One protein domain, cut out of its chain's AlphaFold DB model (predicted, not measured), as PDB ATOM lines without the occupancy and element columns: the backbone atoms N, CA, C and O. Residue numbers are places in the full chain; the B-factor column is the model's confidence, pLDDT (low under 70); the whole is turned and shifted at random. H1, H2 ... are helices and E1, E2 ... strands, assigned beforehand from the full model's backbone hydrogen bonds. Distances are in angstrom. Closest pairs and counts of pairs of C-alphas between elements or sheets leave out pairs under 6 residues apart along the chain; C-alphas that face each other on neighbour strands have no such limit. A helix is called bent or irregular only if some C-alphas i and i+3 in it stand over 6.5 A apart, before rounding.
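What this domain is: This is residues 20 to 134 of the 136 residues of an uncharacterized protein of Candidatus Pacearchaeota archaeon (UniProt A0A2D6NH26). A small, strongly twisted sheet of four strands, with the short helix H3 over one face, makes a head at one end of a long helical hairpin of H1 and H2. The ends of the hairpin nearest the sheet, H1 residues 21 to 29 and H2 residues 77 to 84, pack on the head; the rest of it reaches away as an arm that makes the length, and residues 48 to 54 stick out at its far end. The printed part has 115 residues, with three named helices and four named strands in the order H1 H2 E1 E2 H3 E3 E4; the sheet's order is E2 E1 E3 E4, antiparallel throughout, and the class is mixed, helices and strands. The whole is loose, with a radius of gyration of the C-alphas of 17.6 A, and elongated, spanning 53 by 32 by 20 A.

Where its parts are: In the sheet, E1 is residues 89 to 94, 16.0 A, E2 residues 100 to 103, E3 residues 118 to 123, 16.8 A, and E4 residues 129 to 133, ending at C-alpha 133 (177.979, 192.318, 161.635). H3 is residues 105 to 112, 10.5 A. H2, residues 53 to 86, is 50.1 A long and starts at C-alpha 53 (202.092, 165.386, 177.089). H1, residues 20 to 44, is 37.0 A long and starts at C-alpha 20 (191.690, 208.121, 157.271); it is irregular, with C-alphas 21 and 24 7.4 A apart.

How they stand to each other: E1 and E3 are antiparallel at 154 degrees, with N 90 and O 122 2.8 A apart. In the hairpin E1 and E2, N 93 and O 101 are 2.8 A apart; in the hairpin E3 and E4, N 133 and O 119 are 2.8 A apart. E2, H3 and E3 form a split strand-helix-strand unit, with E1 between its two strands and a right-handed crossover. The helices and the sheet make two layers, helices on one face of the sheet. H3 is on the sheet at a height of 8.7 A, over E1. H2 is on the same face as H3, at a height of 15.1 A. H2 touches H3 with residues 80 to 85 alone, at a steep tilt of 49 degrees, the closest C-alphas being those of Asp 81 and Tyr 105, 5.7 A apart. H1 and H2 touch, closest at the C-alphas of Ala 32 and Ala 72, 4.8 A apart, and run opposite ways at a shallow tilt of 25 degrees. H1 and H3 are apart. Every O i to N i+4 pair is within hydrogen-bond range in H2 and H3, and 19 of 21 in H1.

The domain as a whole: The two C-alphas farthest apart are those of Glu 53 and Asn 98, at 55.1 A. The printed part has no cut and no long link; H1 to H2 is a short link and the others are tight. Mean pLDDT of the printed part is 84.6, with residues 42 to 55 and 115 to 116 under 70.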
ATOM      1  N   PRO A  20     190.663 208.352 156.254       89.31
ATOM      2  CA  PRO A  20     191.690 208.121 157.271       89.31
ATOM      3  C   PRO A  20     191.106 207.846 158.661       89.31
ATOM      4  O   PRO A  20     191.725 207.148 159.459       89.31
ATOM      5  N   GLU A  21     189.898 208.332 158.940       88.75
ATOM      6  CA  GLU A  21     189.194 208.148 160.211       88.75
ATOM      7  C   GLU A  21     188.883 206.672 160.506       88.75
ATOM      8  O   GLU A  21     188.686 206.299 161.657       88.75
ATOM      9  N   LEU A  22     188.879 205.817 159.478       89.19
ATOM     10  CA  LEU A  22     188.594 204.385 159.591       89.19
ATOM     11  C   LEU A  22     189.849 203.511 159.669       89.19
ATOM     12  O   LEU A  22     189.732 202.287 159.729       89.19
ATOM     13  N   GLN A  23     191.049 204.098 159.668       89.25
ATOM     14  CA  GLN A  23     192.303 203.341 159.653       89.25
ATOM     15  C   GLN A  23     192.406 202.357 160.832       89.25
ATOM     16  O   GLN A  23     192.752 201.192 160.633       89.25
ATOM     17  N   ASP A  24     192.049 202.803 162.037       87.44
ATOM     18  CA  ASP A  24     192.027 201.960 163.238       87.44
ATOM     19  C   ASP A  24     190.997 200.826 163.128       87.44
ATOM     20  O   ASP A  24     191.256 199.691 163.540       87.44
ATOM     21  N   LEU A  25     189.822 201.115 162.556       89.19
ATOM     22  CA  LEU A  25     188.768 200.123 162.377       89.19
ATOM     23  C   LEU A  25     189.212 199.024 161.413       89.19
ATOM     24  O   LEU A  25     189.072 197.848 161.737       89.19
ATOM     25  N   TYR A  26     189.809 199.389 160.276       90.69
ATOM     26  CA  TYR A  26     190.355 198.413 159.333       90.69
ATOM     27  C   TYR A  26     191.480 197.585 159.959       90.69
ATOM     28  O   TYR A  26     191.455 196.362 159.864       90.69
ATOM     29  N   ALA A  27     192.412 198.218 160.677       89.06
ATOM     30  CA  ALA A  27     193.494 197.499 161.347       89.06
ATOM     31  C   ALA A  27     192.972 196.502 162.400       89.06
ATOM     32  O   ALA A  27     193.468 195.378 162.503       89.06
ATOM     33  N   SER A  28     191.958 196.894 163.180       89.00
ATOM     34  CA  SER A  28     191.342 196.008 164.176       89.00
ATOM     35  C   SER A  28     190.547 194.867 163.532       89.00
ATOM     36  O   SER A  28     190.636 193.732 164.007       89.00
ATOM     37  N   ARG A  29     189.841 195.135 162.426       89.81
ATOM     38  CA  ARG A  29     189.136 194.128 161.624       89.81
ATOM     39  C   ARG A  29     190.106 193.098 161.049       89.81
ATOM     40  O   ARG A  29     189.910 191.906 161.268       89.81
ATOM     41  N   ASP A  30     191.173 193.539 160.387       89.50
ATOM     42  CA  ASP A  30     192.182 192.650 159.797       89.50
ATOM     43  C   ASP A  30     192.814 191.742 160.857       89.50
ATOM     44  O   ASP A  30     193.005 190.543 160.640       89.50
ATOM     45  N   HIS A  31     193.099 192.296 162.037       88.81
ATOM     46  CA  HIS A  31     193.633 191.525 163.152       88.81
ATOM     47  C   HIS A  31     192.636 190.469 163.663       88.81
ATOM     48  O   HIS A  31     193.028 189.325 163.901       88.81
ATOM     49  N   ALA A  32     191.347 190.809 163.785       87.81
ATOM     50  CA  ALA A  32     190.303 189.855 164.162       87.81
ATOM     51  C   ALA A  32     190.110 188.751 163.107       87.81
ATOM     52  O   ALA A  32     190.014 187.573 163.459       87.81
ATOM     53  N   GLU A  33     190.125 189.098 161.817       89.12
ATOM     54  CA  GLU A  33     190.045 188.130 160.718       89.12
ATOM     55  C   GLU A  33     191.243 187.167 160.711       89.12
ATOM     56  O   GLU A  33     191.073 185.963 160.507       89.12
ATOM     57  N   GLN A  34     192.458 187.665 160.953       88.62
ATOM     58  CA  GLN A  34     193.657 186.828 161.052       88.62
ATOM     59  C   GLN A  34     193.591 185.877 162.251       88.62
ATOM     60  O   GLN A  34     193.870 184.688 162.096       88.62
ATOM     61  N   ALA A  35     193.175 186.368 163.423       85.69
ATOM     62  CA  ALA A  35     193.005 185.535 164.611       85.69
ATOM     63  C   ALA A  35     191.933 184.449 164.401       85.69
ATOM     64  O   ALA A  35     192.119 183.307 164.825       85.69
ATOM     65  N   LYS A  36     190.842 184.771 163.686       87.19
ATOM     66  CA  LYS A  36     189.789 183.806 163.327       87.19
ATOM     67  C   LYS A  36     190.337 182.712 162.414       87.19
ATOM     68  O   LYS A  36     190.170 181.538 162.722       87.19
ATOM     69  N   LYS A  37     191.069 183.085 161.357       86.62
ATOM     70  CA  LYS A  37     191.709 182.127 160.435       86.62
ATOM     71  C   LYS A  37     192.673 181.184 161.153       86.62
ATOM     72  O   LYS A  37     192.700 180.001 160.837       86.62
ATOM     73  N   GLN A  38     193.445 181.695 162.114       83.12
ATOM     74  CA  GLN A  38     194.335 180.864 162.931       83.12
ATOM     75  C   GLN A  38     193.547 179.851 163.772       83.12
ATOM     76  O   GLN A  38     193.886 178.673 163.762       83.12
ATOM     77  N   CYS A  39     192.469 180.287 164.433       81.38
ATOM     78  CA  CYS A  39     191.615 179.391 165.217       81.38
ATOM     79  C   CYS A  39     190.921 178.328 164.349       81.38
ATOM     80  O   CYS A  39     190.855 177.165 164.745       81.38
ATOM     81  N   ASP A  40     190.402 178.715 163.179       80.88
ATOM     82  CA  ASP A  40     189.733 177.796 162.252       80.88
ATOM     83  C   ASP A  40     190.707 176.733 161.725       80.88
ATOM     84  O   ASP A  40     190.376 175.550 161.741       80.88
ATOM     85  N   ALA A  41     191.930 177.129 161.349       77.00
ATOM     86  CA  ALA A  41     192.960 176.197 160.893       77.00
ATOM     87  C   ALA A  41     193.261 175.120 161.945       77.00
ATOM     88  O   ALA A  41     193.304 173.937 161.627       77.00
ATOM     89  N   THR A  42     193.400 175.504 163.216       69.38
ATOM     90  CA  THR A  42     193.739 174.528 164.258       69.38
ATOM     91  C   THR A  42     192.533 173.707 164.732       69.38
ATOM     92  O   THR A  42     192.704 172.594 165.233       69.38
ATOM     93  N   ARG A  43     191.293 174.184 164.536       68.00
ATOM     94  CA  ARG A  43     190.083 173.361 164.734       68.00
ATOM     95  C   ARG A  43     190.061 172.168 163.780       68.00
ATOM     96  O   ARG A  43     189.705 171.072 164.200       68.00
ATOM     97  N   ASP A  44     190.445 172.385 162.527       62.56
ATOM     98  CA  ASP A  44     190.397 171.361 161.482       62.56
ATOM     99  C   ASP A  44     191.542 170.323 161.614       62.56
ATOM    100  O   ASP A  44     191.467 169.244 161.033       62.56
ATOM    101  N   GLU A  45     192.561 170.610 162.436       60.06
ATOM    102  CA  GLU A  45     193.730 169.748 162.709       60.06
ATOM    103  C   GLU A  45     193.634 168.948 164.031       60.06
ATOM    104  O   GLU A  45     194.555 168.213 164.381       60.06
ATOM    105  N   SER A  46     192.537 169.077 164.787       56.19
ATOM    106  CA  SER A  46     192.401 168.489 166.131       56.19
ATOM    107  C   SER A  46     191.826 167.057 166.101       56.19
ATOM    108  O   SER A  46     190.606 166.894 166.113       56.19
ATOM    109  N   ASP A  47     192.674 166.022 166.128       56.19
ATOM    110  CA  ASP A  47     192.261 164.627 166.382       56.19
ATOM    111  C   ASP A  47     192.477 164.279 167.870       56.19
ATOM    112  O   ASP A  47     193.602 164.092 168.328       56.19
ATOM    113  N   LEU A  48     191.401 164.301 168.666       58.28
ATOM    114  CA  LEU A  48     191.443 164.296 170.143       58.28
ATOM    115  C   LEU A  48     191.344 162.894 170.778       58.28
ATOM    116  O   LEU A  48     191.056 162.780 171.972       58.28
ATOM    117  N   GLU A  49     191.533 161.816 170.016       57.75
ATOM    118  CA  GLU A  49     191.247 160.460 170.509       57.75
ATOM    119  C   GLU A  49     192.308 159.882 171.472       57.75
ATOM    120  O   GLU A  49     192.005 158.919 172.181       57.75
ATOM    121  N   GLN A  50     193.511 160.466 171.593       52.03
ATOM    122  CA  GLN A  50     194.524 160.034 172.576       52.03
ATOM    123  C   GLN A  50     195.333 161.212 173.134       52.03
ATOM    124  O   GLN A  50     196.057 161.859 172.395       52.03
ATOM    125  N   LEU A  51     195.228 161.462 174.446       57.50
ATOM    126  CA  LEU A  51     195.942 162.543 175.139       57.50
ATOM    127  C   LEU A  51     197.298 162.064 175.698       57.50
ATOM    128  O   LEU A  51     197.365 161.159 176.529       57.50
ATOM    129  N   SER A  52     198.358 162.739 175.283       64.44
ATOM    130  CA  SER A  52     199.768 162.646 175.658       64.44
ATOM    131  C   SER A  52     200.262 164.000 176.204       64.44
ATOM    132  O   SER A  52     199.528 164.988 176.213       64.44
ATOM    133  N   GLU A  53     201.514 164.095 176.666       63.94
ATOM    134  CA  GLU A  53     202.092 165.386 177.089       63.94
ATOM    135  C   GLU A  53     202.141 166.424 175.953       63.94
ATOM    136  O   GLU A  53     201.957 167.612 176.226       63.94
ATOM    137  N   SER A  54     202.284 166.006 174.684       64.62
ATOM    138  CA  SER A  54     202.198 166.945 173.556       64.62
ATOM    139  C   SER A  54     200.792 167.521 173.385       64.62
ATOM    140  O   SER A  54     200.644 168.639 172.894       64.62
ATOM    141  N   ASP A  55     199.759 166.818 173.855       66.81
ATOM    142  CA  ASP A  55     198.381 167.304 173.799       66.81
ATOM    143  C   ASP A  55     198.105 168.388 174.844       66.81
ATOM    144  O   ASP A  55     197.297 169.282 174.608       66.81
ATOM    145  N   LEU A  56     198.817 168.396 175.977       70.31
ATOM    146  CA  LEU A  56     198.730 169.501 176.941       70.31
ATOM    147  C   LEU A  56     199.342 170.791 176.384       70.31
ATOM    148  O   LEU A  56     198.771 171.872 176.561       70.31
ATOM    149  N   GLU A  57     200.476 170.690 175.688       74.06
ATOM    150  CA  GLU A  57     201.085 171.833 174.999       74.06
ATOM    151  C   GLU A  57     200.185 172.345 173.866       74.06
ATOM    152  O   GLU A  57     199.967 173.558 173.763       74.06
ATOM    153  N   PHE A  58     199.584 171.430 173.097       75.06
ATOM    154  CA  PHE A  58     198.612 171.733 172.047       75.06
ATOM    155  C   PHE A  58     197.349 172.424 172.589       75.06
ATOM    156  O   PHE A  58     196.960 173.491 172.108       75.06
ATOM    157  N   LEU A  59     196.732 171.901 173.654       75.00
ATOM    158  CA  LEU A  59     195.585 172.548 174.307       75.00
ATOM    159  C   LEU A  59     195.965 173.931 174.869       75.00
ATOM    160  O   LEU A  59     195.167 174.871 174.824       75.00
ATOM    161  N   GLY A  60     197.202 174.087 175.352       81.12
ATOM    162  CA  GLY A  60     197.759 175.367 175.780       81.12
ATOM    163  C   GLY A  60     197.948 176.375 174.639       81.12
ATOM    164  O   GLY A  60     197.726 177.574 174.839       81.12
ATOM    165  N   SER A  61     198.343 175.939 173.437       80.88
ATOM    166  CA  SER A  61     198.369 176.808 172.250       80.88
ATOM    167  C   SER A  61     196.966 177.155 171.762       80.88
ATOM    168  O   SER A  61     196.713 178.330 171.499       80.88
ATOM    169  N   GLN A  62     196.034 176.197 171.756       80.38
ATOM    170  CA  GLN A  62     194.638 176.429 171.371       80.38
ATOM    171  C   GLN A  62     193.956 177.454 172.270       80.38
ATOM    172  O   GLN A  62     193.314 178.390 171.796       80.38
ATOM    173  N   LYS A  63     194.153 177.337 173.585       84.50
ATOM    174  CA  LYS A  63     193.643 178.325 174.535       84.50
ATOM    175  C   LYS A  63     194.183 179.727 174.240       84.50
ATOM    176  O   LYS A  63     193.407 180.676 174.218       84.50
ATOM    177  N   ARG A  64     195.490 179.858 173.978       85.81
ATOM    178  CA  ARG A  64     196.113 181.150 173.643       85.81
ATOM    179  C   ARG A  64     195.550 181.746 172.355       85.81
ATOM    180  O   ARG A  64     195.291 182.942 172.319       85.81
ATOM    181  N   GLN A  65     195.330 180.934 171.324       82.56
ATOM    182  CA  GLN A  65     194.705 181.397 170.084       82.56
ATOM    183  C   GLN A  65     193.264 181.876 170.311       82.56
ATOM    184  O   GLN A  65     192.901 182.953 169.845       82.56
ATOM    185  N   LEU A  66     192.468 181.129 171.083       84.75
ATOM    186  CA  LEU A  66     191.103 181.531 171.434       84.75
ATOM    187  C   LEU A  66     191.066 182.827 172.248       84.75
ATOM    188  O   LEU A  66     190.199 183.667 172.018       84.75
ATOM    189  N   ASP A  67     191.985 182.996 173.196       87.75
ATOM    190  CA  ASP A  67     192.086 184.226 173.983       87.75
ATOM    191  C   ASP A  67     192.508 185.410 173.090       87.75
ATOM    192  O   ASP A  67     191.873 186.462 173.141       87.75
ATOM    193  N   ASN A  68     193.455 185.211 172.166       86.06
ATOM    194  CA  ASN A  68     193.818 186.223 171.166       86.06
ATOM    195  C   ASN A  68     192.634 186.607 170.262       86.06
ATOM    196  O   ASN A  68     192.440 187.789 169.977       86.06
ATOM    197  N   LEU A  69     191.827 185.636 169.820       89.00
ATOM    198  CA  LEU A  69     190.627 185.900 169.024       89.00
ATOM    199  C   LEU A  69     189.600 186.721 169.813       89.00
ATOM    200  O   LEU A  69     189.040 187.674 169.270       89.00
ATOM    201  N   LYS A  70     189.372 186.393 171.091       88.69
ATOM    202  CA  LYS A  70     188.472 187.170 171.959       88.69
ATOM    203  C   LYS A  70     188.947 188.612 172.107       88.69
ATOM    204  O   LYS A  70     188.137 189.523 171.949       88.69
ATOM    205  N   ASP A  71     190.239 188.814 172.353       90.94
ATOM    206  CA  ASP A  71     190.827 190.145 172.502       90.94
ATOM    207  C   ASP A  71     190.736 190.951 171.199       90.94
ATOM    208  O   ASP A  71     190.362 192.126 171.212       90.94
ATOM    209  N   ALA A  72     191.038 190.327 170.056       88.56
ATOM    210  CA  ALA A  72     190.950 190.973 168.749       88.56
ATOM    211  C   ALA A  72     189.502 191.354 168.399       88.56
ATOM    212  O   ALA A  72     189.245 192.490 167.998       88.56
ATOM    213  N   ALA A  73     188.547 190.447 168.627       88.94
ATOM    214  CA  ALA A  73     187.127 190.718 168.432       88.94
ATOM    215  C   ALA A  73     186.636 191.843 169.356       88.94
ATOM    216  O   ALA A  73     185.922 192.743 168.913       88.94
ATOM    217  N   GLN A  74     187.046 191.842 170.627       91.06
ATOM    218  CA  GLN A  74     186.691 192.907 171.561       91.06
ATOM    219  C   GLN A  74     187.190 194.271 171.073       91.06
ATOM    220  O   GLN A  74     186.399 195.215 171.034       91.06
ATOM    221  N   ARG A  75     188.454 194.370 170.644       92.31
ATOM    222  CA  ARG A  75     189.021 195.621 170.112       92.31
ATOM    223  C   ARG A  75     188.272 196.115 168.882       92.31
ATOM    224  O   ARG A  75     187.935 197.292 168.821       92.31
ATOM    225  N   TYR A  76     187.959 195.224 167.942       91.44
ATOM    226  CA  TYR A  76     187.148 195.576 166.775       91.44
ATOM    227  C   TYR A  76     185.797 196.176 167.190       91.44
ATOM    228  O   TYR A  76     185.394 197.237 166.715       91.44
ATOM    229  N   HIS A  77     185.119 195.546 168.149       91.19
ATOM    230  CA  HIS A  77     183.838 196.023 168.653       91.19
ATOM    231  C   HIS A  77     183.921 197.349 169.416       91.19
ATOM    232  O   HIS A  77     182.955 198.111 169.369       91.19
ATOM    233  N   GLU A  78     185.026 197.619 170.109       92.94
ATOM    234  CA  GLU A  78     185.296 198.901 170.766       92.94
ATOM    235  C   GLU A  78     185.539 200.018 169.741       92.94
ATOM    236  O   GLU A  78     184.924 201.080 169.863       92.94
ATOM    237  N   CYS A  79     186.342 199.764 168.699       93.12
ATOM    238  CA  CYS A  79     186.525 200.686 167.574       93.12
ATOM    239  C   CYS A  79     185.189 200.986 166.887       93.12
ATOM    240  O   CYS A  79     184.829 202.145 166.716       93.12
ATOM    241  N   LEU A  80     184.397 199.954 166.588       93.06
ATOM    242  CA  LEU A  80     183.113 200.119 165.913       93.06
ATOM    243  C   LEU A  80     182.098 200.927 166.743       93.06
ATOM    244  O   LEU A  80     181.324 201.703 166.185       93.06
ATOM    245  N   ASP A  81     182.083 200.771 168.072       94.50
ATOM    246  CA  ASP A  81     181.232 201.577 168.962       94.50
ATOM    247  C   ASP A  81     181.688 203.037 169.015       94.50
ATOM    248  O   ASP A  81     180.857 203.942 168.932       94.50
ATOM    249  N   ARG A  82     183.001 203.273 169.137       95.62
ATOM    250  CA  ARG A  82     183.591 204.616 169.101       95.62
ATOM    251  C   ARG A  82     183.229 205.319 167.793       95.62
ATOM    252  O   ARG A  82     182.585 206.365 167.828       95.62
ATOM    253  N   ASP A  83     183.543 204.698 166.664       94.75
ATOM    254  CA  ASP A  83     183.392 205.302 165.341       94.75
ATOM    255  C   ASP A  83     181.908 205.526 164.990       94.75
ATOM    256  O   ASP A  83     181.551 206.530 164.373       94.75
ATOM    257  N   ALA A  84     181.002 204.654 165.457       94.00
ATOM    258  CA  ALA A  84     179.561 204.858 165.307       94.00
ATOM    259  C   ALA A  84     179.004 205.991 166.189       94.00
ATOM    260  O   ALA A  84     178.021 206.635 165.826       94.00
ATOM    261  N   ARG A  85     179.595 206.249 167.363       94.25
ATOM    262  CA  ARG A  85     179.207 207.386 168.222       94.25
ATOM    263  C   ARG A  85     179.727 208.711 167.687       94.25
ATOM    264  O   ARG A  85     179.050 209.723 167.835       94.25
ATOM    265  N   GLU A  86     180.914 208.690 167.095       94.88
ATOM    266  CA  GLU A  86     181.549 209.855 166.478       94.88
ATOM    267  C   GLU A  86     180.951 210.189 165.101       94.88
ATOM    268  O   GLU A  86     181.226 211.253 164.555       94.88
ATOM    269  N   GLY A  87     180.086 209.321 164.562       93.25
ATOM    270  CA  GLY A  87     179.445 209.520 163.260       93.25
ATOM    271  C   GLY A  87     180.383 209.260 162.082       93.25
ATOM    272  O   GLY A  87     180.138 209.756 160.989       93.25
ATOM    273  N   VAL A  88     181.456 208.499 162.302       95.44
ATOM    274  CA  VAL A  88     182.389 208.031 161.268       95.44
ATOM    275  C   VAL A  88     181.847 206.762 160.593       95.44
ATOM    276  O   VAL A  88     182.061 206.542 159.398       95.44
ATOM    277  N   VAL A  89     181.095 205.949 161.342       96.00
ATOM    278  CA  VAL A  89     180.435 204.730 160.858       96.00
ATOM    279  C   VAL A  89     178.924 204.817 161.034       96.00
ATOM    280  O   VAL A  89     178.423 205.019 162.138       96.00
ATOM    281  N   ASP A  90     178.193 204.540 159.959       96.94
ATOM    282  CA  ASP A  90     176.755 204.310 159.988       96.94
ATOM    283  C   ASP A  90     176.451 202.812 160.064       96.94
ATOM    284  O   ASP A  90     176.999 202.004 159.314       96.94
ATOM    285  N   LEU A  91     175.539 202.424 160.958       95.75
ATOM    286  CA  LEU A  91     175.098 201.035 161.088       95.75
ATOM    287  C   LEU A  91     173.690 200.870 160.535       95.75
ATOM    288  O   LEU A  91     172.733 201.458 161.046       95.75
ATOM    289  N   PHE A  92     173.536 200.016 159.532       94.06
ATOM    290  CA  PHE A  92     172.267 199.823 158.847       94.06
ATOM    291  C   PHE A  92     171.668 198.456 159.142       94.06
ATOM    292  O   PHE A  92     172.216 197.427 158.769       94.06
ATOM    293  N   ARG A  93     170.483 198.432 159.759       92.00
ATOM    294  CA  ARG A  93     169.690 197.209 159.933       92.00
ATOM    295  C   ARG A  93     168.776 196.983 158.734       92.00
ATOM    296  O   ARG A  93     167.909 197.816 158.448       92.00
ATOM    297  N   TYR A  94     168.849 195.792 158.158       88.19
ATOM    298  CA  TYR A  94     167.982 195.343 157.079       88.19
ATOM    299  C   TYR A  94     166.766 194.599 157.640       88.19
ATOM    300  O   TYR A  94     166.870 193.671 158.442       88.19
ATOM    301  N   THR A  95     165.573 195.040 157.239       83.12
ATOM    302  CA  THR A  95     164.280 194.415 157.609       83.12
ATOM    303  C   THR A  95     163.617 193.698 156.426       83.12
ATOM    304  O   THR A  95     162.433 193.376 156.464       83.12
ATOM    305  N   GLY A  96     164.401 193.464 155.373       75.50
ATOM    306  CA  GLY A  96     164.037 192.905 154.074       75.50
ATOM    307  C   GLY A  96     165.070 193.342 153.027       75.50
ATOM    308  O   GLY A  96     165.976 194.108 153.352       75.50
ATOM    309  N   HIS A  97     164.904 192.914 151.773       70.50
ATOM    310  CA  HIS A  97     165.908 193.073 150.702       70.50
ATOM    311  C   HIS A  97     166.257 194.521 150.308       70.50
ATOM    312  O   HIS A  97     167.263 194.731 149.650       70.50
ATOM    313  N   ASN A  98     165.465 195.522 150.710       71.31
ATOM    314  CA  ASN A  98     165.695 196.934 150.343       71.31
ATOM    315  C   ASN A  98     165.473 197.931 151.492       71.31
ATOM    316  O   ASN A  98     165.623 199.136 151.306       71.31
ATOM    317  N   LYS A  99     165.068 197.467 152.680       77.69
ATOM    318  CA  LYS A  99     164.712 198.364 153.785       77.69
ATOM    319  C   LYS A  99     165.835 198.402 154.813       77.69
ATOM    320  O   LYS A  99     165.805 197.615 155.766       77.69
ATOM    321  N   LYS A 100     166.775 199.331 154.612       88.44
ATOM    322  CA  LYS A 100     167.838 199.666 155.566       88.44
ATOM    323  C   LYS A 100     167.391 200.789 156.505       88.44
ATOM    324  O   LYS A 100     166.782 201.758 156.066       88.44
ATOM    325  N   ASN A 101     167.637 200.637 157.803       91.56
ATOM    326  CA  ASN A 101     167.359 201.666 158.808       91.56
ATOM    327  C   ASN A 101     168.636 201.924 159.596       91.56
ATOM    328  O   ASN A 101     169.252 200.963 160.059       91.56
ATOM    329  N   LEU A 102     168.992 203.194 159.776       94.38
ATOM    330  CA  LEU A 102     170.102 203.571 160.640       94.38
ATOM    331  C   LEU A 102     169.786 203.165 162.086       94.38
ATOM    332  O   LEU A 102     168.679 203.395 162.584       94.38
ATOM    333  N   VAL A 103     170.742 202.533 162.753       94.38
ATOM    334  CA  VAL A 103     170.623 202.101 164.145       94.38
ATOM    335  C   VAL A 103     171.870 202.489 164.926       94.38
ATOM    336  O   VAL A 103     172.969 202.516 164.397       94.38
ATOM    337  N   SER A 104     171.717 202.753 166.222       93.88
ATOM    338  CA  SER A 104     172.881 202.936 167.091       93.88
ATOM    339  C   SER A 104     173.624 201.618 167.310       93.88
ATOM    340  O   SER A 104     173.006 200.547 167.309       93.88
ATOM    341  N   TYR A 105     174.919 201.687 167.624       92.62
ATOM    342  CA  TYR A 105     175.728 200.509 167.954       92.62
ATOM    343  C   TYR A 105     175.117 199.662 169.081       92.62
ATOM    344  O   TYR A 105     174.976 198.444 168.965       92.62
ATOM    345  N   ARG A 106     174.619 200.307 170.145       91.12
ATOM    346  CA  ARG A 106     173.903 199.620 171.235       91.12
ATOM    347  C   ARG A 106     172.681 198.843 170.732       91.12
ATOM    348  O   ARG A 106     172.387 197.756 171.233       91.12
ATOM    349  N   THR A 107     171.952 199.403 169.766       91.69
ATOM    350  CA  THR A 107     170.798 198.737 169.156       91.69
ATOM    351  C   THR A 107     171.246 197.569 168.291       91.69
ATOM    352  O   THR A 107     170.688 196.486 168.449       91.69
ATOM    353  N   ALA A 108     172.270 197.757 167.457       91.00
ATOM    354  CA  ALA A 108     172.852 196.700 166.639       91.00
ATOM    355  C   ALA A 108     173.303 195.507 167.497       91.00
ATOM    356  O   ALA A 108     172.809 194.398 167.310       91.00
ATOM    357  N   LYS A 109     174.102 195.750 168.544       89.19
ATOM    358  CA  LYS A 109     174.578 194.717 169.480       89.19
ATOM    359  C   LYS A 109     173.443 193.946 170.154       89.19
ATOM    360  O   LYS A 109     173.523 192.734 170.327       89.19
ATOM    361  N   ARG A 110     172.363 194.632 170.545       89.44
ATOM    362  CA  ARG A 110     171.182 193.971 171.128       89.44
ATOM    363  C   ARG A 110     170.461 193.103 170.102       89.44
ATOM    364  O   ARG A 110     169.997 192.026 170.456       89.44
ATOM    365  N   LEU A 111     170.332 193.584 168.867       88.50
ATOM    366  CA  LEU A 111     169.670 192.846 167.800       88.50
ATOM    367  C   LEU A 111     170.454 191.581 167.442       88.50
ATOM    368  O   LEU A 111     169.822 190.546 167.247       88.50
ATOM    369  N   LEU A 112     171.789 191.651 167.377       85.88
ATOM    370  CA  LEU A 112     172.659 190.520 167.018       85.88
ATOM    371  C   LEU A 112     172.529 189.332 167.983       85.88
ATOM    372  O   LEU A 112     172.746 188.200 167.587       85.88
ATOM    373  N   ARG A 113     172.063 189.562 169.218       83.94
ATOM    374  CA  ARG A 113     171.726 188.494 170.182       83.94
ATOM    375  C   ARG A 113     170.412 187.755 169.871       83.94
ATOM    376  O   ARG A 113     170.062 186.816 170.577       83.94
ATOM    377  N   GLY A 114     169.624 188.239 168.910       74.25
ATOM    378  CA  GLY A 114     168.320 187.695 168.520       74.25
ATOM    379  C   GLY A 114     168.373 186.867 167.232       74.25
ATOM    380  O   GLY A 114     169.419 186.372 166.835       74.25
ATOM    381  N   LYS A 115     167.228 186.716 166.549       64.81
ATOM    382  CA  LYS A 115     167.145 186.030 165.244       64.81
ATOM    383  C   LYS A 115     167.947 186.798 164.184       64.81
ATOM    384  O   LYS A 115     167.389 187.723 163.596       64.81
ATOM    385  N   ALA A 116     169.214 186.416 163.998       65.94
ATOM    386  CA  ALA A 116     170.133 186.757 162.902       65.94
ATOM    387  C   ALA A 116     169.753 188.031 162.118       65.94
ATOM    388  O   ALA A 116     169.342 187.947 160.957       65.94
ATOM    389  N   PRO A 117     169.785 189.219 162.752       76.81
ATOM    390  CA  PRO A 117     169.534 190.449 162.026       76.81
ATOM    391  C   PRO A 117     170.685 190.687 161.056       76.81
ATOM    392  O   PRO A 117     171.847 190.509 161.395       76.81
ATOM    393  N   LEU A 118     170.348 191.154 159.865       87.62
ATOM    394  CA  LEU A 118     171.344 191.574 158.901       87.62
ATOM    395  C   LEU A 118     171.664 193.044 159.167       87.62
ATOM    396  O   LEU A 118     170.778 193.901 159.065       87.62
ATOM    397  N   ILE A 119     172.892 193.311 159.603       91.69
ATOM    398  CA  ILE A 119     173.364 194.651 159.946       91.69
ATOM    399  C   ILE A 119     174.677 194.892 159.221       91.69
ATOM    400  O   ILE A 119     175.584 194.081 159.350       91.69
ATOM    401  N   THR A 120     174.788 195.999 158.495       93.94
ATOM    402  CA  THR A 120     176.045 196.408 157.861       93.94
ATOM    403  C   THR A 120     176.644 197.596 158.597       93.94
ATOM    404  O   THR A 120     175.915 198.403 159.184       93.94
ATOM    405  N   ALA A 121     177.967 197.691 158.567       94.69
ATOM    406  CA  ALA A 121     178.714 198.882 158.932       94.69
ATOM    407  C   ALA A 121     179.170 199.583 157.653       94.69
ATOM    408  O   ALA A 121     179.790 198.960 156.792       94.69
ATOM    409  N   ASN A 122     178.867 200.869 157.534       95.81
ATOM    410  CA  ASN A 122     179.180 201.685 156.369       95.81
ATOM    411  C   ASN A 122     179.988 202.908 156.802       95.81
ATOM    412  O   ASN A 122     179.752 203.468 157.869       95.81
ATOM    413  N   CYS A 123     180.913 203.363 155.964       95.12
ATOM    414  CA  CYS A 123     181.562 204.654 156.160       95.12
ATOM    415  C   CYS A 123     180.521 205.773 156.020       95.12
ATOM    416  O   CYS A 123     179.896 205.891 154.968       95.12
ATOM    417  N   ALA A 124     180.373 206.630 157.028       94.50
ATOM    418  CA  ALA A 124     179.413 207.735 156.980       94.50
ATOM    419  C   ALA A 124     179.764 208.786 155.904       94.50
ATOM    420  O   ALA A 124     178.894 209.497 155.406       94.50
ATOM    421  N   THR A 125     181.040 208.884 155.513       93.31
ATOM    422  CA  THR A 125     181.516 209.869 154.527       93.31
ATOM    423  C   THR A 125     181.266 209.443 153.082       93.31
ATOM    424  O   THR A 125     180.886 210.274 152.260       93.31
ATOM    425  N   CYS A 126     181.505 208.172 152.742       92.38
ATOM    426  CA  CYS A 126     181.430 207.684 151.357       92.38
ATOM    427  C   CYS A 126     180.380 206.584 151.123       92.38
ATOM    428  O   CYS A 126     180.285 206.077 150.009       92.38
ATOM    429  N   ASP A 127     179.614 206.209 152.153       92.38
ATOM    430  CA  ASP A 127     178.619 205.117 152.176       92.38
ATOM    431  C   ASP A 127     179.172 203.730 151.788       92.38
ATOM    432  O   ASP A 127     178.412 202.772 151.646       92.38
ATOM    433  N   GLN A 128     180.497 203.581 151.653       93.88
ATOM    434  CA  GLN A 128     181.124 202.290 151.383       93.88
ATOM    435  C   GLN A 128     180.819 201.321 152.526       93.88
ATOM    436  O   GLN A 128     181.104 201.620 153.689       93.88
ATOM    437  N   GLN A 129     180.281 200.148 152.193       94.31
ATOM    438  CA  GLN A 129     180.103 199.069 153.155       94.31
ATOM    439  C   GLN A 129     181.476 198.525 153.561       94.31
ATOM    440  O   GLN A 129     182.273 198.114 152.714       94.31
ATOM    441  N   ILE A 130     181.735 198.560 154.860       91.88
ATOM    442  CA  ILE A 130     182.973 198.117 155.496       91.88
ATOM    443  C   ILE A 130     182.833 196.655 155.900       91.88
ATOM    444  O   ILE A 130     183.761 195.876 155.695       91.88
ATOM    445  N   ASP A 131     181.693 196.295 156.492       91.50
ATOM    446  CA  ASP A 131     181.491 194.969 157.061       91.50
ATOM    447  C   ASP A 131     180.007 194.600 157.218       91.50
ATOM    448  O   ASP A 131     179.122 195.464 157.199       91.50
ATOM    449  N   ILE A 132     179.750 193.309 157.437       91.25
ATOM    450  CA  ILE A 132     178.471 192.766 157.892       91.25
ATOM    451  C   ILE A 132     178.664 192.231 159.304       91.25
ATOM    452  O   ILE A 132     179.489 191.359 159.550       91.25
ATOM    453  N   LEU A 133     177.872 192.732 160.246       89.06
ATOM    454  CA  LEU A 133     177.979 192.318 161.635       89.06
ATOM    455  C   LEU A 133     177.280 190.978 161.847       89.06
ATOM    456  O   LEU A 133     176.085 190.832 161.576       89.06
ATOM    457  N   GLU A 134     178.025 190.031 162.406       80.12
ATOM    458  CA  GLU A 134     177.535 188.711 162.789       80.12
ATOM    459  C   GLU A 134     177.191 188.650 164.285       80.12
ATOM    460  O   GLU A 134     177.624 189.474 165.098       80.12
TER     461      GLU A 134